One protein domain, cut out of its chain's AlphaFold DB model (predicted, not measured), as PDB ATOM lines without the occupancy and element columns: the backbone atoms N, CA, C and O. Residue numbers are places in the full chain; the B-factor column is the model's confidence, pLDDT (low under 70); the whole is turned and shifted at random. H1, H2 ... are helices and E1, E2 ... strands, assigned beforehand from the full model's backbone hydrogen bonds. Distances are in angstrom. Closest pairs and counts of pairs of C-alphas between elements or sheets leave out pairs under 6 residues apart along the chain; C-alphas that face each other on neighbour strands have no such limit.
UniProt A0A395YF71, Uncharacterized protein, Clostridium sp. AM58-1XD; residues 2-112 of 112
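What this domain is: This is residues 2 to 112 of the 112 residues of an uncharacterized protein of Clostridium sp. AM58-1XD (UniProt A0A395YF71). Two antiparallel sheets face to face make a compact sandwich, and one long helix sticks out from it like a handle, with residues 2 to 23 of H1 standing free. The sheet E5 E4 E7 E2 E9 and the sheet E1 E8 E3 E6 have their strands at 32 degrees to each other, and the chain winds over both as a jelly roll, one long hairpin of nested antiparallel pairs: E1 with E8, E2 with E7, E3 with E6, E4 with E5. The printed part has 111 residues, with one named helix and then nine named strands, E1 to E9; its class is mixed, helices and strands. The whole is loose, with a radius of gyration of the C-alphas of 17.3 A, and spans 63 by 30 by 23 A, the helix making the length.

How they stand to each other: H1, residues 2 to 27, has every O i to N i+4 pair within hydrogen-bond range. It is followed by E1, residues 30 to 32, an edge strand of the sheet that runs on through E8, residues 102 to 105, and E3, residues 51 to 56, to the other edge strand E6, residues 83 to 87. H1 is not on this sheet, but only just, with 4 pairs of C-alphas within 10 A; the closest C-alphas of H1 and E8 are those of Gln 25 and Asn 105, 6.7 A apart. E1 and E8 are antiparallel at 155 degrees, with N 30 and O 104 at 2.9 A. E8 and E3 are antiparallel at 156 degrees, with N 53 and O 105 at 2.7 A. E3 and E6 are antiparallel at 148 degrees, with N 54 and O 84 at 2.8 A. The other sheet is strongly twisted and runs E5, residues 72 to 78, E4, residues 60 to 66, E7, residues 94 to 97, E2, residues 43 to 47, and E9, residues 107 to 111. E4 and E5 are a hairpin, with N 73 and O 64 at 2.7 A. E4 and E7 have N 63 and O 97 at 2.9 A. E7 and E2 stand at 123 degrees, with N 45 and O 94 at 2.8 A. E2 and E9 have N 46 and O 108 at 2.9 A. Between the sheets, the closest C-alphas of E5 and E6 are those of Ile 75 and Ile 86, 6.8 A apart.

Where its parts are: H1 runs 38.0 A, from C-alpha 2 at (173.694, 118.303, 200.834) to C-alpha 27 at (188.533, 137.713, 229.953). The longer strands are E4, 19.5 A, E3, 16.9 A, and E5, 16.6 A. E9 ends at C-alpha 111, (189.378, 150.760, 239.796).

The domain as a whole: The C-alphas farthest apart are those of Lys 2 and Gly 37, 63.8 A. Without residues 2 to 23 the body spans 28 by 24 by 23 A. The printed part has no cut, and none of its links is long. Mean pLDDT of the printed part is 84.2; it is under 70 at residue 2, residues 25 to 26, residues 34 to 42 and residue 112.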
ATOM      1  N   LYS A   2     173.813 116.992 200.144       62.62
ATOM      2  CA  LYS A   2     173.694 118.303 200.834       62.62
ATOM      3  C   LYS A   2     173.463 118.240 202.359       62.62
ATOM      4  O   LYS A   2     173.998 119.059 203.092       62.62
ATOM      5  N   LYS A   3     172.734 117.230 202.857       72.12
ATOM      6  CA  LYS A   3     172.405 117.085 204.294       72.12
ATOM      7  C   LYS A   3     173.644 116.876 205.184       72.12
ATOM      8  O   LYS A   3     173.702 117.431 206.269       72.12
ATOM      9  N   LYS A   4     174.657 116.139 204.699       75.12
ATOM     10  CA  LYS A   4     175.929 115.922 205.420       75.12
ATOM     11  C   LYS A   4     176.748 117.214 205.543       75.12
ATOM     12  O   LYS A   4     177.271 117.487 206.613       75.12
ATOM     13  N   TRP A   5     176.784 118.036 204.491       78.88
ATOM     14  CA  TRP A   5     177.442 119.349 204.516       78.88
ATOM     15  C   TRP A   5     176.751 120.332 205.467       78.88
ATOM     16  O   TRP A   5     177.433 121.010 206.222       78.88
ATOM     17  N   ILE A   6     175.414 120.345 205.512       85.69
ATOM     18  CA  ILE A   6     174.659 121.176 206.469       85.69
ATOM     19  C   ILE A   6     174.968 120.769 207.918       85.69
ATOM     20  O   ILE A   6     175.175 121.638 208.761       85.69
ATOM     21  N   ILE A   7     175.053 119.465 208.209       88.12
ATOM     22  CA  ILE A   7     175.398 118.966 209.552       88.12
ATOM     23  C   ILE A   7     176.818 119.397 209.943       88.12
ATOM     24  O   ILE A   7     177.022 119.878 211.054       88.12
ATOM     25  N   ILE A   8     177.783 119.280 209.027       88.81
ATOM     26  CA  ILE A   8     179.173 119.696 209.272       88.81
ATOM     27  C   ILE A   8     179.254 121.213 209.503       88.81
ATOM     28  O   ILE A   8     179.855 121.645 210.484       88.81
ATOM     29  N   CYS A   9     178.598 122.027 208.670       86.69
ATOM     30  CA  CYS A   9     178.552 123.480 208.857       86.69
ATOM     31  C   CYS A   9     177.896 123.874 210.188       86.69
ATOM     32  O   CYS A   9     178.411 124.743 210.889       86.69
ATOM     33  N   SER A  10     176.798 123.213 210.568       88.31
ATOM     34  CA  SER A  10     176.135 123.452 211.854       88.31
ATOM     35  C   SER A  10     177.037 123.102 213.039       88.31
ATOM     36  O   SER A  10     177.042 123.826 214.031       88.31
ATOM     37  N   LEU A  11     177.804 122.012 212.944       92.50
ATOM     38  CA  LEU A  11     178.728 121.596 213.997       92.50
ATOM     39  C   LEU A  11     179.877 122.600 214.156       92.50
ATOM     40  O   LEU A  11     180.198 122.986 215.276       92.50
ATOM     41  N   ILE A  12     180.452 123.073 213.047       92.12
ATOM     42  CA  ILE A  12     181.521 124.085 213.056       92.12
ATOM     43  C   ILE A  12     181.025 125.396 213.679       92.12
ATOM     44  O   ILE A  12     181.709 125.969 214.527       92.12
ATOM     45  N   LEU A  13     179.816 125.844 213.318       93.06
ATOM     46  CA  LEU A  13     179.207 127.037 213.910       93.06
ATOM     47  C   LEU A  13     179.037 126.877 215.429       93.06
ATOM     48  O   LEU A  13     179.403 127.768 216.194       93.06
ATOM     49  N   PHE A  14     178.554 125.718 215.875       91.94
ATOM     50  CA  PHE A  14     178.374 125.433 217.295       91.94
ATOM     51  C   PHE A  14     179.702 125.440 218.065       91.94
ATOM     52  O   PHE A  14     179.804 126.063 219.120       91.94
ATOM     53  N   VAL A  15     180.750 124.826 217.509       92.69
ATOM     54  CA  VAL A  15     182.099 124.851 218.100       92.69
ATOM     55  C   VAL A  15     182.636 126.282 218.184       92.69
ATOM     56  O   VAL A  15     183.167 126.672 219.222       92.69
ATOM     57  N   SER A  16     182.448 127.096 217.140       89.88
ATOM     58  CA  SER A  16     182.895 128.496 217.148       89.88
ATOM     59  C   SER A  16     182.213 129.330 218.244       89.88
ATOM     60  O   SER A  16     182.885 130.091 218.938       89.88
ATOM     61  N   LEU A  17     180.913 129.116 218.482       89.31
ATOM     62  CA  LEU A  17     180.167 129.762 219.566       89.31
ATOM     63  C   LEU A  17     180.719 129.384 220.947       89.31
ATOM     64  O   LEU A  17     180.866 130.255 221.803       89.31
ATOM     65  N   ILE A  18     181.074 128.111 221.161       87.25
ATOM     66  CA  ILE A  18     181.675 127.645 222.421       87.25
ATOM     67  C   ILE A  18     183.038 128.312 222.655       87.25
ATOM     68  O   ILE A  18     183.323 128.766 223.765       87.25
ATOM     69  N   ILE A  19     183.876 128.412 221.621       87.25
ATOM     70  CA  ILE A  19     185.194 129.055 221.727       87.25
ATOM     71  C   ILE A  19     185.042 130.532 222.110       87.25
ATOM     72  O   ILE A  19     185.685 130.993 223.050       87.25
ATOM     73  N   VAL A  20     184.140 131.264 221.452       82.25
ATOM     74  CA  VAL A  20     183.873 132.673 221.784       82.25
ATOM     75  C   VAL A  20     183.339 132.810 223.211       82.25
ATOM     76  O   VAL A  20     183.828 133.641 223.974       82.25
ATOM     77  N   TYR A  21     182.387 131.962 223.610       78.38
ATOM     78  CA  TYR A  21     181.819 131.981 224.958       78.38
ATOM     79  C   TYR A  21     182.882 131.747 226.041       78.38
ATOM     80  O   TYR A  21     182.957 132.498 227.013       78.38
ATOM     81  N   THR A  22     183.746 130.744 225.858       77.25
ATOM     82  CA  THR A  22     184.843 130.461 226.798       77.25
ATOM     83  C   THR A  22     185.881 131.588 226.843       77.25
ATOM     84  O   THR A  22     186.375 131.909 227.924       77.25
ATOM     85  N   GLY A  23     186.168 132.242 225.712       75.56
ATOM     86  CA  GLY A  23     187.040 133.420 225.657       75.56
ATOM     87  C   GLY A  23     186.484 134.615 226.441       75.56
ATOM     88  O   GLY A  23     187.207 135.228 227.231       75.56
ATOM     89  N   ILE A  24     185.186 134.900 226.294       73.19
ATOM     90  CA  ILE A  24     184.498 135.960 227.048       73.19
ATOM     91  C   ILE A  24     184.521 135.649 228.547       73.19
ATOM     92  O   ILE A  24     184.864 136.518 229.344       73.19
ATOM     93  N   GLN A  25     184.209 134.410 228.946       66.44
ATOM     94  CA  GLN A  25     184.248 134.026 230.359       66.44
ATOM     95  C   GLN A  25     185.632 134.232 230.975       66.44
ATOM     96  O   GLN A  25     185.726 134.786 232.067       66.44
ATOM     97  N   ARG A  26     186.705 133.832 230.284       67.19
ATOM     98  CA  ARG A  26     188.074 133.998 230.796       67.19
ATOM     99  C   ARG A  26     188.483 135.459 230.939       67.19
ATOM    100  O   ARG A  26     189.116 135.803 231.925       67.19
ATOM    101  N   THR A  27     188.116 136.300 229.977       70.06
ATOM    102  CA  THR A  27     188.533 137.713 229.953       70.06
ATOM    103  C   THR A  27     187.789 138.558 230.991       70.06
ATOM    104  O   THR A  27     188.318 139.551 231.472       70.06
ATOM    105  N   HIS A  28     186.576 138.146 231.364       76.44
ATOM    106  CA  HIS A  28     185.697 138.884 232.273       76.44
ATOM    107  C   HIS A  28     185.493 138.183 233.620       76.44
ATOM    108  O   HIS A  28     184.463 138.367 234.271       76.44
ATOM    109  N   THR A  29     186.454 137.344 234.016       76.62
ATOM    110  CA  THR A  29     186.528 136.789 235.368       76.62
ATOM    111  C   THR A  29     187.530 137.591 236.177       76.62
ATOM    112  O   THR A  29     188.712 137.601 235.849       76.62
ATOM    113  N   PHE A  30     187.055 138.230 237.241       79.44
ATOM    114  CA  PHE A  30     187.879 139.028 238.143       79.44
ATOM    115  C   PHE A  30     187.804 138.465 239.551       79.44
ATOM    116  O   PHE A  30     186.729 138.082 240.006       79.44
ATOM    117  N   THR A  31     188.942 138.411 240.234       78.19
ATOM    118  CA  THR A  31     189.004 138.047 241.647       78.19
ATOM    119  C   THR A  31     189.293 139.309 242.441       78.19
ATOM    120  O   THR A  31     190.408 139.819 242.381       78.19
ATOM    121  N   LEU A  32     188.288 139.796 243.166       76.88
ATOM    122  CA  LEU A  32     188.439 140.863 244.143       76.88
ATOM    123  C   LEU A  32     189.150 140.258 245.354       76.88
ATOM    124  O   LEU A  32     188.628 139.321 245.968       76.88
ATOM    125  N   THR A  33     190.361 140.718 245.651       71.56
ATOM    126  CA  THR A  33     191.149 140.221 246.782       71.56
ATOM    127  C   THR A  33     190.964 141.099 248.010       71.56
ATOM    128  O   THR A  33     191.049 142.325 247.942       71.56
ATOM    129  N   GLU A  34     190.752 140.460 249.156       68.88
ATOM    130  CA  GLU A  34     190.753 141.148 250.443       68.88
ATOM    131  C   GLU A  34     192.198 141.516 250.808       68.88
ATOM    132  O   GLU A  34     193.064 140.645 250.927       68.88
ATOM    133  N   ILE A  35     192.486 142.810 250.972       56.88
ATOM    134  CA  ILE A  35     193.803 143.291 251.401       56.88
ATOM    135  C   ILE A  35     193.659 143.862 252.815       56.88
ATOM    136  O   ILE A  35     193.082 144.926 253.011       56.88
ATOM    137  N   ASN A  36     194.245 143.168 253.795       48.62
ATOM    138  CA  ASN A  36     194.460 143.644 255.169       48.62
ATOM    139  C   ASN A  36     193.196 144.011 255.976       48.62
ATOM    140  O   ASN A  36     193.172 145.053 256.634       48.62
ATOM    141  N   GLY A  37     192.158 143.166 255.963       50.62
ATOM    142  CA  GLY A  37     191.017 143.267 256.893       50.62
ATOM    143  C   GLY A  37     190.211 144.568 256.797       50.62
ATOM    144  O   GLY A  37     189.423 144.883 257.686       50.62
ATOM    145  N   THR A  38     190.427 145.335 255.731       44.69
ATOM    146  CA  THR A  38     189.653 146.517 255.373       44.69
ATOM    147  C   THR A  38     188.996 146.189 254.043       44.69
ATOM    148  O   THR A  38     189.639 145.582 253.186       44.69
ATOM    149  N   SER A  39     187.706 146.518 253.942       50.41
ATOM    150  CA  SER A  39     186.820 146.327 252.788       50.41
ATOM    151  C   SER A  39     187.561 146.238 251.457       50.41
ATOM    152  O   SER A  39     188.426 147.079 251.194       50.41
ATOM    153  N   LEU A  40     187.179 145.244 250.635       56.47
ATOM    154  CA  LEU A  40     187.540 145.130 249.218       56.47
ATOM    155  C   LEU A  40     187.716 146.539 248.648       56.47
ATOM    156  O   LEU A  40     186.851 147.390 248.878       56.47
ATOM    157  N   LYS A  41     188.859 146.793 247.992       53.16
ATOM    158  CA  LYS A  41     189.119 148.059 247.288       53.16
ATOM    159  C   LYS A  41     187.841 148.515 246.585       53.16
ATOM    160  O   LYS A  41     187.054 147.658 246.186       53.16
ATOM    161  N   GLU A  42     187.670 149.822 246.391       63.12
ATOM    162  CA  GLU A  42     186.546 150.470 245.680       63.12
ATOM    163  C   GLU A  42     186.455 150.072 244.182       63.12
ATOM    164  O   GLU A  42     186.083 150.845 243.307       63.12
ATOM    165  N   GLU A  43     186.811 148.833 243.865       79.00
ATOM    166  CA  GLU A  43     186.621 148.125 242.629       79.00
ATOM    167  C   GLU A  43     185.128 147.986 242.366       79.00
ATOM    168  O   GLU A  43     184.366 147.337 243.090       79.00
ATOM    169  N   GLN A  44     184.710 148.625 241.285       89.44
ATOM    170  CA  GLN A  44     183.336 148.593 240.835       89.44
ATOM    171  C   GLN A  44     183.227 147.663 239.639       89.44
ATOM    172  O   GLN A  44     184.072 147.655 238.737       89.44
ATOM    173  N   ILE A  45     182.155 146.882 239.623       91.69
ATOM    174  CA  ILE A  45     181.881 145.906 238.578       91.69
ATOM    175  C   ILE A  45     180.678 146.325 237.749       91.69
ATOM    176  O   ILE A  45     179.703 146.877 238.258       91.69
ATOM    177  N   GLN A  46     180.725 146.021 236.455       93.25
ATOM    178  CA  GLN A  46     179.604 146.217 235.542       93.25
ATOM    179  C   GLN A  46     179.191 144.877 234.915       93.25
ATOM    180  O   GLN A  46     179.999 144.251 234.221       93.25
ATOM    181  N   PRO A  47     177.935 144.424 235.095       92.00
ATOM    182  CA  PRO A  47     177.429 143.199 234.487       92.00
ATOM    183  C   PRO A  47     177.346 143.307 232.964       92.00
ATOM    184  O   PRO A  47     176.687 144.205 232.428       92.00
ATOM    185  N   ILE A  48     177.906 142.323 232.260       88.12
ATOM    186  CA  ILE A  48     177.889 142.292 230.787       88.12
ATOM    187  C   ILE A  48     176.561 141.746 230.259       88.12
ATOM    188  O   ILE A  48     175.990 142.294 229.316       88.12
ATOM    189  N   PHE A  49     176.036 140.691 230.891       85.94
ATOM    190  CA  PHE A  49     174.796 140.017 230.478       85.94
ATOM    191  C   PHE A  49     173.638 140.200 231.470       85.94
ATOM    192  O   PHE A  49     172.592 139.576 231.315       85.94
ATOM    193  N   GLY A  50     173.817 141.027 232.506       87.94
ATOM    194  CA  GLY A  50     172.837 141.206 233.587       87.94
ATOM    195  C   GLY A  50     172.668 139.987 234.506       87.94
ATOM    196  O   GLY A  50     171.809 139.976 235.383       87.94
ATOM    197  N   ILE A  51     173.485 138.949 234.314       89.62
ATOM    198  CA  ILE A  51     173.641 137.826 235.235       89.62
ATOM    199  C   ILE A  51     175.113 137.766 235.594       89.62
ATOM    200  O   ILE A  51     175.963 137.735 234.702       89.62
ATOM    201  N   VAL A  52     175.389 137.738 236.889       91.12
ATOM    202  CA  VAL A  52     176.733 137.657 237.441       91.12
ATOM    203  C   VAL A  52     176.815 136.412 238.304       91.12
ATOM    204  O   VAL A  52     175.953 136.165 239.140       91.12
ATOM    205  N   LYS A  53     177.837 135.607 238.059       92.38
ATOM    206  CA  LYS A  53     178.261 134.485 238.877       92.38
ATOM    207  C   LYS A  53     179.320 134.984 239.855       92.38
ATOM    208  O   LYS A  53     180.275 135.625 239.426       92.38
ATOM    209  N   VAL A  54     179.172 134.658 241.130       91.81
ATOM    210  CA  VAL A  54     180.152 134.952 242.177       91.81
ATOM    211  C   VAL A  54     180.487 133.690 242.957       91.81
ATOM    212  O   VAL A  54     179.644 132.810 243.107       91.81
ATOM    213  N   SER A  55     181.722 133.579 243.423       90.94
ATOM    214  CA  SER A  55     182.173 132.528 244.336       90.94
ATOM    215  C   SER A  55     183.223 133.086 245.283       90.94
ATOM    216  O   SER A  55     184.087 133.841 244.836       90.94
ATOM    217  N   GLY A  56     183.182 132.676 246.545       89.44
ATOM    218  CA  GLY A  56     184.137 133.074 247.576       89.44
ATOM    219  C   GLY A  56     185.091 131.942 247.943       89.44
ATOM    220  O   GLY A  56     184.800 130.766 247.717       89.44
ATOM    221  N   ASN A  57     186.241 132.288 248.521       89.75
ATOM    222  CA  ASN A  57     187.143 131.321 249.163       89.75
ATOM    223  C   ASN A  57     186.818 131.080 250.649       89.75
ATOM    224  O   ASN A  57     187.402 130.189 251.264       89.75
ATOM    225  N   CYS A  58     185.901 131.851 251.225       87.62
ATOM    226  CA  CYS A  58     185.391 131.682 252.574       87.62
ATOM    227  C   CYS A  58     183.874 131.862 252.572       87.62
ATOM    228  O   CYS A  58     183.295 132.307 251.578       87.62
ATOM    229  N   ASP A  59     183.254 131.477 253.677       89.38
ATOM    230  CA  ASP A  59     181.823 131.628 253.850       89.38
ATOM    231  C   ASP A  59     181.484 133.094 254.119       89.38
ATOM    232  O   ASP A  59     182.018 133.700 255.051       89.38
ATOM    233  N   THR A  60     180.619 133.684 253.298       89.00
ATOM    234  CA  THR A  60     180.300 135.108 253.420       89.00
ATOM    235  C   THR A  60     178.970 135.464 252.775       89.00
ATOM    236  O   THR A  60     178.465 134.722 251.940       89.00
ATOM    237  N   ASP A  61     178.413 136.612 253.141       90.38
ATOM    238  CA  ASP A  61     177.348 137.248 252.374       90.38
ATOM    239  C   ASP A  61     177.980 138.197 251.353       90.38
ATOM    240  O   ASP A  61     178.936 138.914 251.667       90.38
ATOM    241  N   VAL A  62     177.440 138.231 250.134       90.06
ATOM    242  CA  VAL A  62     177.926 139.140 249.089       90.06
ATOM    243  C   VAL A  62     176.861 140.173 248.764       90.06
ATOM    244  O   VAL A  62     175.780 139.854 248.264       90.06
ATOM    245  N   VAL A  63     177.190 141.439 249.002       92.19
ATOM    246  CA  VAL A  63     176.306 142.579 248.766       92.19
ATOM    247  C   VAL A  63     176.818 143.385 247.579       92.19
ATOM    248  O   VAL A  63     177.947 143.870 247.584       92.19
ATOM    249  N   PHE A  64     175.967 143.551 246.573       92.69
ATOM    250  CA  PHE A  64     176.198 144.415 245.420       92.69
ATOM    251  C   PHE A  64     175.412 145.710 245.604       92.69
ATOM    252  O   PHE A  64     174.199 145.647 245.780       92.69
ATOM    253  N   THR A  65     176.046 146.874 245.517       93.88
ATOM    254  CA  THR A  65     175.352 148.165 245.679       93.88
ATOM    255  C   THR A  65     175.444 148.972 244.396       93.88
ATOM    256  O   THR A  65     176.547 149.234 243.927       93.88
ATOM    257  N   ASP A  66     174.304 149.344 243.807       94.50
ATOM    258  CA  ASP A  66     174.248 150.231 242.639       94.50
ATOM    259  C   ASP A  66     174.877 151.583 243.005       94.50
ATOM    260  O   ASP A  66     174.430 152.246 243.940       94.50
ATOM    261  N   VAL A  67     175.914 151.982 242.270       92.19
ATOM    262  CA  VAL A  67     176.695 153.198 242.543       92.19
ATOM    263  C   VAL A  67     175.859 154.467 242.356       92.19
ATOM    264  O   VAL A  67     176.065 155.449 243.061       92.19
ATOM    265  N   GLU A  68     174.902 154.462 241.426       92.19
ATOM    266  CA  GLU A  68     174.088 155.644 241.119       92.19
ATOM    267  C   GLU A  68     172.930 155.815 242.104       92.19
ATOM    268  O   GLU A  68     172.584 156.934 242.478       92.19
ATOM    269  N   THR A  69     172.294 154.706 242.491       94.50
ATOM    270  CA  THR A  69     171.040 154.734 243.266       94.50
ATOM    271  C   THR A  69     171.201 154.313 244.723       94.50
ATOM    272  O   THR A  69     170.295 154.540 245.522       94.50
ATOM    273  N   GLY A  70     172.318 153.673 245.077       92.44
ATOM    274  CA  GLY A  70     172.543 153.070 246.390       92.44
ATOM    275  C   GLY A  70     171.721 151.803 246.649       92.44
ATOM    276  O   GLY A  70     171.738 151.283 247.761       92.44
ATOM    277  N   VAL A  71     170.977 151.295 245.658       95.44
ATOM    278  CA  VAL A  71     170.151 150.092 245.824       95.44
ATOM    279  C   VAL A  71     171.041 148.862 245.964       95.44
ATOM    280  O   VAL A  71     171.884 148.584 245.110       95.44
ATOM    281  N   THR A  72     170.810 148.094 247.025       94.31
ATOM    282  CA  THR A  72     171.570 146.885 247.334       94.31
ATOM    283  C   THR A  72     170.884 145.625 246.817       94.31
ATOM    284  O   THR A  72     169.673 145.451 246.958       94.31
ATOM    285  N   TYR A  73     171.684 144.705 246.300       93.56
ATOM    286  CA  TYR A  73     171.305 143.379 245.847       93.56
ATOM    287  C   TYR A  73     172.195 142.365 246.561       93.56
ATOM    288  O   TYR A  73     173.409 142.358 246.368       93.56
ATOM    289  N   THR A  74     171.601 141.509 247.383       91.94
ATOM    290  CA  THR A  74     172.358 140.574 248.221       91.94
ATOM    291  C   THR A  74     172.210 139.161 247.691       91.94
ATOM    292  O   THR A  74     171.097 138.671 247.492       91.94
ATOM    293  N   ILE A  75     173.344 138.501 247.484       87.19
ATOM    294  CA  ILE A  75     173.405 137.049 247.576       87.19
ATOM    295  C   ILE A  75     173.678 136.780 249.042       87.19
ATOM    296  O   ILE A  75     174.618 137.355 249.589       87.19
ATOM    297  N   GLY A  76     172.811 135.999 249.681       80.31
ATOM    298  CA  GLY A  76     173.016 135.621 251.074       80.31
ATOM    299  C   GLY A  76     174.272 134.764 251.237       80.31
ATOM    300  O   GLY A  76     175.261 134.914 250.521       80.31
ATOM    301  N   TYR A  77     174.199 133.819 252.161       81.12
ATOM    302  CA  TYR A  77     175.352 133.025 252.545       81.12
ATOM    303  C   TYR A  77     175.880 132.170 251.386       81.12
ATOM    304  O   TYR A  77     175.283 131.150 251.036       81.12
ATOM    305  N   ILE A  78     177.024 132.565 250.825       87.50
ATOM    306  CA  ILE A  78     177.789 131.747 249.891       87.50
ATOM    307  C   ILE A  78     178.751 130.865 250.682       87.50
ATOM    308  O   ILE A  78     179.524 131.345 251.505       87.50
ATOM    309  N   THR A  79     178.718 129.560 250.425       88.81
ATOM    310  CA  THR A  79     179.701 128.628 250.988       88.81
ATOM    311  C   THR A  79     181.009 128.695 250.200       88.81
ATOM    312  O   THR A  79     180.997 128.816 248.971       88.81
ATOM    313  N   SER A  80     182.144 128.565 250.887       88.44
ATOM    314  CA  SER A  80     183.474 128.516 250.275       88.44
ATOM    315  C   SER A  80     183.532 127.521 249.111       88.44
ATOM    316  O   SER A  80     183.111 126.367 249.213       88.44
ATOM    317  N   GLY A  81     184.042 127.983 247.968       85.06
ATOM    318  CA  GLY A  81     184.169 127.192 246.743       85.06
ATOM    319  C   GLY A  81     182.857 126.963 245.982       85.06
ATOM    320  O   GLY A  81     182.896 126.493 244.841       85.06
ATOM    321  N   VAL A  82     181.707 127.328 246.551       89.31
ATOM    322  CA  VAL A  82     180.414 127.290 245.867       89.31
ATOM    323  C   VAL A  82     180.213 128.590 245.100       89.31
ATOM    324  O   VAL A  82     180.587 129.679 245.533       89.31
ATOM    325  N   SER A  83     179.643 128.462 243.905       89.50
ATOM    326  CA  SER A  83     179.343 129.608 243.063       89.50
ATOM    327  C   SER A  83     177.851 129.846 242.940       89.50
ATOM    328  O   SER A  83     177.122 128.945 242.517       89.50
ATOM    329  N   GLU A  84     177.436 131.078 243.172       92.69
ATOM    330  CA  GLU A  84     176.057 131.526 243.057       92.69
ATOM    331  C   GLU A  84     175.881 132.521 241.918       92.69
ATOM    332  O   GLU A  84     176.850 133.049 241.372       92.69
ATOM    333  N   LYS A  85     174.631 132.738 241.504       92.38
ATOM    334  CA  LYS A  85     174.289 133.671 240.431       92.38
ATOM    335  C   LYS A  85     173.284 134.694 240.927       92.38
ATOM    336  O   LYS A  85     172.261 134.321 241.487       92.38
ATOM    337  N   ILE A  86     173.518 135.954 240.589       93.50
ATOM    338  CA  ILE A  86     172.595 137.061 240.831       93.50
ATOM    339  C   ILE A  86     172.262 137.783 239.533       93.50
ATOM    340  O   ILE A  86     173.062 137.833 238.595       93.50
ATOM    341  N   ARG A  87     171.049 138.332 239.467       93.94
ATOM    342  CA  ARG A  87     170.624 139.201 238.370       93.94
ATOM    343  C   ARG A  87     170.861 140.648 238.771       93.94
ATOM    344  O   ARG A  87     170.327 141.096 239.777       93.94
ATOM    345  N   LEU A  88     171.616 141.364 237.951       93.62
ATOM    346  CA  LEU A  88     171.913 142.783 238.110       93.62
ATOM    347  C   LEU A  88     171.522 143.512 236.823       93.62
ATOM    348  O   LEU A  88     171.478 142.915 235.744       93.62
ATOM    349  N   GLN A  89     171.226 144.805 236.903       92.88
ATOM    350  CA  GLN A  89     170.909 145.574 235.701       92.88
ATOM    351  C   GLN A  89     172.157 145.711 234.826       92.88
ATOM    352  O   GLN A  89     173.225 146.116 235.289       92.88
ATOM    353  N   ARG A  90     172.017 145.351 233.548       90.81
ATOM    354  CA  ARG A  90     173.097 145.416 232.563       90.81
ATOM    355  C   ARG A  90     173.528 146.867 232.344       90.81
ATOM    356  O   ARG A  90     172.680 147.734 232.169       90.81
ATOM    357  N   GLY A  91     174.838 147.100 232.294       85.69
ATOM    358  CA  GLY A  91     175.412 148.421 232.010       85.69
ATOM    359  C   GLY A  91     175.529 149.354 233.219       85.69
ATOM    360  O   GLY A  91     176.198 150.375 233.110       85.69
ATOM    361  N   LYS A  92     174.964 148.992 234.374       93.00
ATOM    362  CA  LYS A  92     175.157 149.738 235.623       93.00
ATOM    363  C   LYS A  92     176.408 149.303 236.375       93.00
ATOM    364  O   LYS A  92     176.823 148.150 236.254       93.00
ATOM    365  N   TRP A  93     176.965 150.220 237.157       94.00
ATOM    366  CA  TRP A  93     178.115 149.972 238.020       94.00
ATOM    367  C   TRP A  93     177.671 149.630 239.435       94.00
ATOM    368  O   TRP A  93     176.748 150.246 239.967       94.00
ATOM    369  N   TYR A  94     178.340 148.649 240.030       93.12
ATOM    370  CA  TYR A  94     178.070 148.182 241.381       93.12
ATOM    371  C   TYR A  94     179.364 148.110 242.180       93.12
ATOM    372  O   TYR A  94     180.359 147.602 241.665       93.12
ATOM    373  N   THR A  95     179.342 148.543 243.436       92.00
ATOM    374  CA  THR A  95     180.360 148.132 244.413       92.00
ATOM    375  C   THR A  95     180.031 146.732 244.920       92.00
ATOM    376  O   THR A  95     178.861 146.334 244.945       92.00
ATOM    377  N   VAL A  96     181.055 145.971 245.302       89.75
ATOM    378  CA  VAL A  96     180.885 144.617 245.836       89.75
ATOM    379  C   VAL A  96     181.542 144.515 247.196       89.75
ATOM    380  O   VAL A  96     182.740 144.747 247.327       89.75
ATOM    381  N   ASN A  97     180.763 144.088 248.183       88.56
ATOM    382  CA  ASN A  97     181.237 143.837 249.533       88.56
ATOM    383  C   ASN A  97     181.014 142.369 249.894       88.56
ATOM    384  O   ASN A  97     179.939 141.819 249.665       88.56
ATOM    385  N   GLY A  98     182.026 141.763 250.499       86.75
ATOM    386  CA  GLY A  98     181.992 140.430 251.088       86.75
ATOM    387  C   GLY A  98     183.354 140.110 251.696       86.75
ATOM    388  O   GLY A  98     184.310 140.865 251.505       86.75
ATOM    389  N   ALA A  99     183.428 139.031 252.464       85.81
ATOM    390  CA  ALA A  99     184.662 138.588 253.105       85.81
ATOM    391  C   ALA A  99     185.493 137.692 252.179       85.81
ATOM    392  O   ALA A  99     184.961 136.960 251.336       85.81
ATOM    393  N   GLY A 100     186.809 137.713 252.369       85.12
ATOM    394  CA  GLY A 100     187.743 136.918 251.593       85.12
ATOM    395  C   GLY A 100     187.838 137.339 250.129       85.12
ATOM    396  O   GLY A 100     187.468 138.435 249.713       85.12
ATOM    397  N   ASN A 101     188.371 136.425 249.325       87.62
ATOM    398  CA  ASN A 101     188.553 136.642 247.899       87.62
ATOM    399  C   ASN A 101     187.284 136.237 247.150       87.62
ATOM    400  O   ASN A 101     186.884 135.068 247.187       87.62
ATOM    401  N   LEU A 102     186.707 137.179 246.408       88.75
ATOM    402  CA  LEU A 102     185.507 136.962 245.608       88.75
ATOM    403  C   LEU A 102     185.859 136.894 244.130       88.75
ATOM    404  O   LEU A 102     186.348 137.855 243.550       88.75
ATOM    405  N   THR A 103     185.571 135.769 243.486       90.31
ATOM    406  CA  THR A 103     185.677 135.625 242.032       90.31
ATOM    407  C   THR A 103     184.332 135.894 241.377       90.31
ATOM    408  O   THR A 103     183.355 135.220 241.687       90.31
ATOM    409  N   ILE A 104     184.291 136.842 240.445       90.62
ATOM    410  CA  ILE A 104     183.080 137.376 239.825       90.62
ATOM    411  C   ILE A 104     183.202 137.305 238.300       90.62
ATOM    412  O   ILE A 104     184.200 137.743 237.729       90.62
ATOM    413  N   ASN A 105     182.191 136.752 237.620       90.00
ATOM    414  CA  ASN A 105     182.127 136.698 236.155       90.00
ATOM    415  C   ASN A 105     180.690 136.619 235.614       90.00
ATOM    416  O   ASN A 105     179.815 136.091 236.286       90.00
ATOM    417  N   PRO A 106     180.412 137.043 234.372       90.38
ATOM    418  CA  PRO A 106     181.231 137.895 233.520       90.38
ATOM    419  C   PRO A 106     180.942 139.382 233.795       90.38
ATOM    420  O   PRO A 106     179.807 139.848 233.632       90.38
ATOM    421  N   VAL A 107     181.972 140.130 234.193       90.38
ATOM    422  CA  VAL A 107     181.872 141.561 234.523       90.38
ATOM    423  C   VAL A 107     183.006 142.367 233.893       90.38
ATOM    424  O   VAL A 107     184.053 141.819 233.563       90.38
ATOM    425  N   ASN A 108     182.802 143.670 233.717       89.06
ATOM    426  CA  ASN A 108     183.909 144.615 233.563       89.06
ATOM    427  C   ASN A 108     184.323 145.109 234.947       89.06
ATOM    428  O   ASN A 108     183.458 145.271 235.804       89.06
ATOM    429  N   LEU A 109     185.613 145.372 235.134       87.25
ATOM    430  CA  LEU A 109     186.166 145.944 236.355       87.25
ATOM    431  C   LEU A 109     186.631 147.374 236.069       87.25
ATOM    432  O   LEU A 109     187.287 147.610 235.052       87.25
ATOM    433  N   ARG A 110     186.322 148.307 236.967       86.06
ATOM    434  CA  ARG A 110     187.004 149.601 237.050       86.06
ATOM    435  C   ARG A 110     187.557 149.782 238.456       86.06
ATOM    436  O   ARG A 110     186.925 149.361 239.420       86.06
ATOM    437  N   ILE A 111     188.736 150.383 238.539       77.94
ATOM    438  CA  ILE A 111     189.378 150.760 239.796       77.94
ATOM    439  C   ILE A 111     189.169 152.268 239.913       77.94
ATOM    440  O   ILE A 111     189.603 152.993 239.013       77.94
ATOM    441  N   GLU A 112     188.460 152.701 240.951       63.16
ATOM    442  CA  GLU A 112     188.416 154.109 241.366       63.16
ATOM    443  C   GLU A 112     189.443 154.374 242.477       63.16
ATOM    444  O   GLU A 112     189.810 153.411 243.197       63.16
TER     445      GLU A 112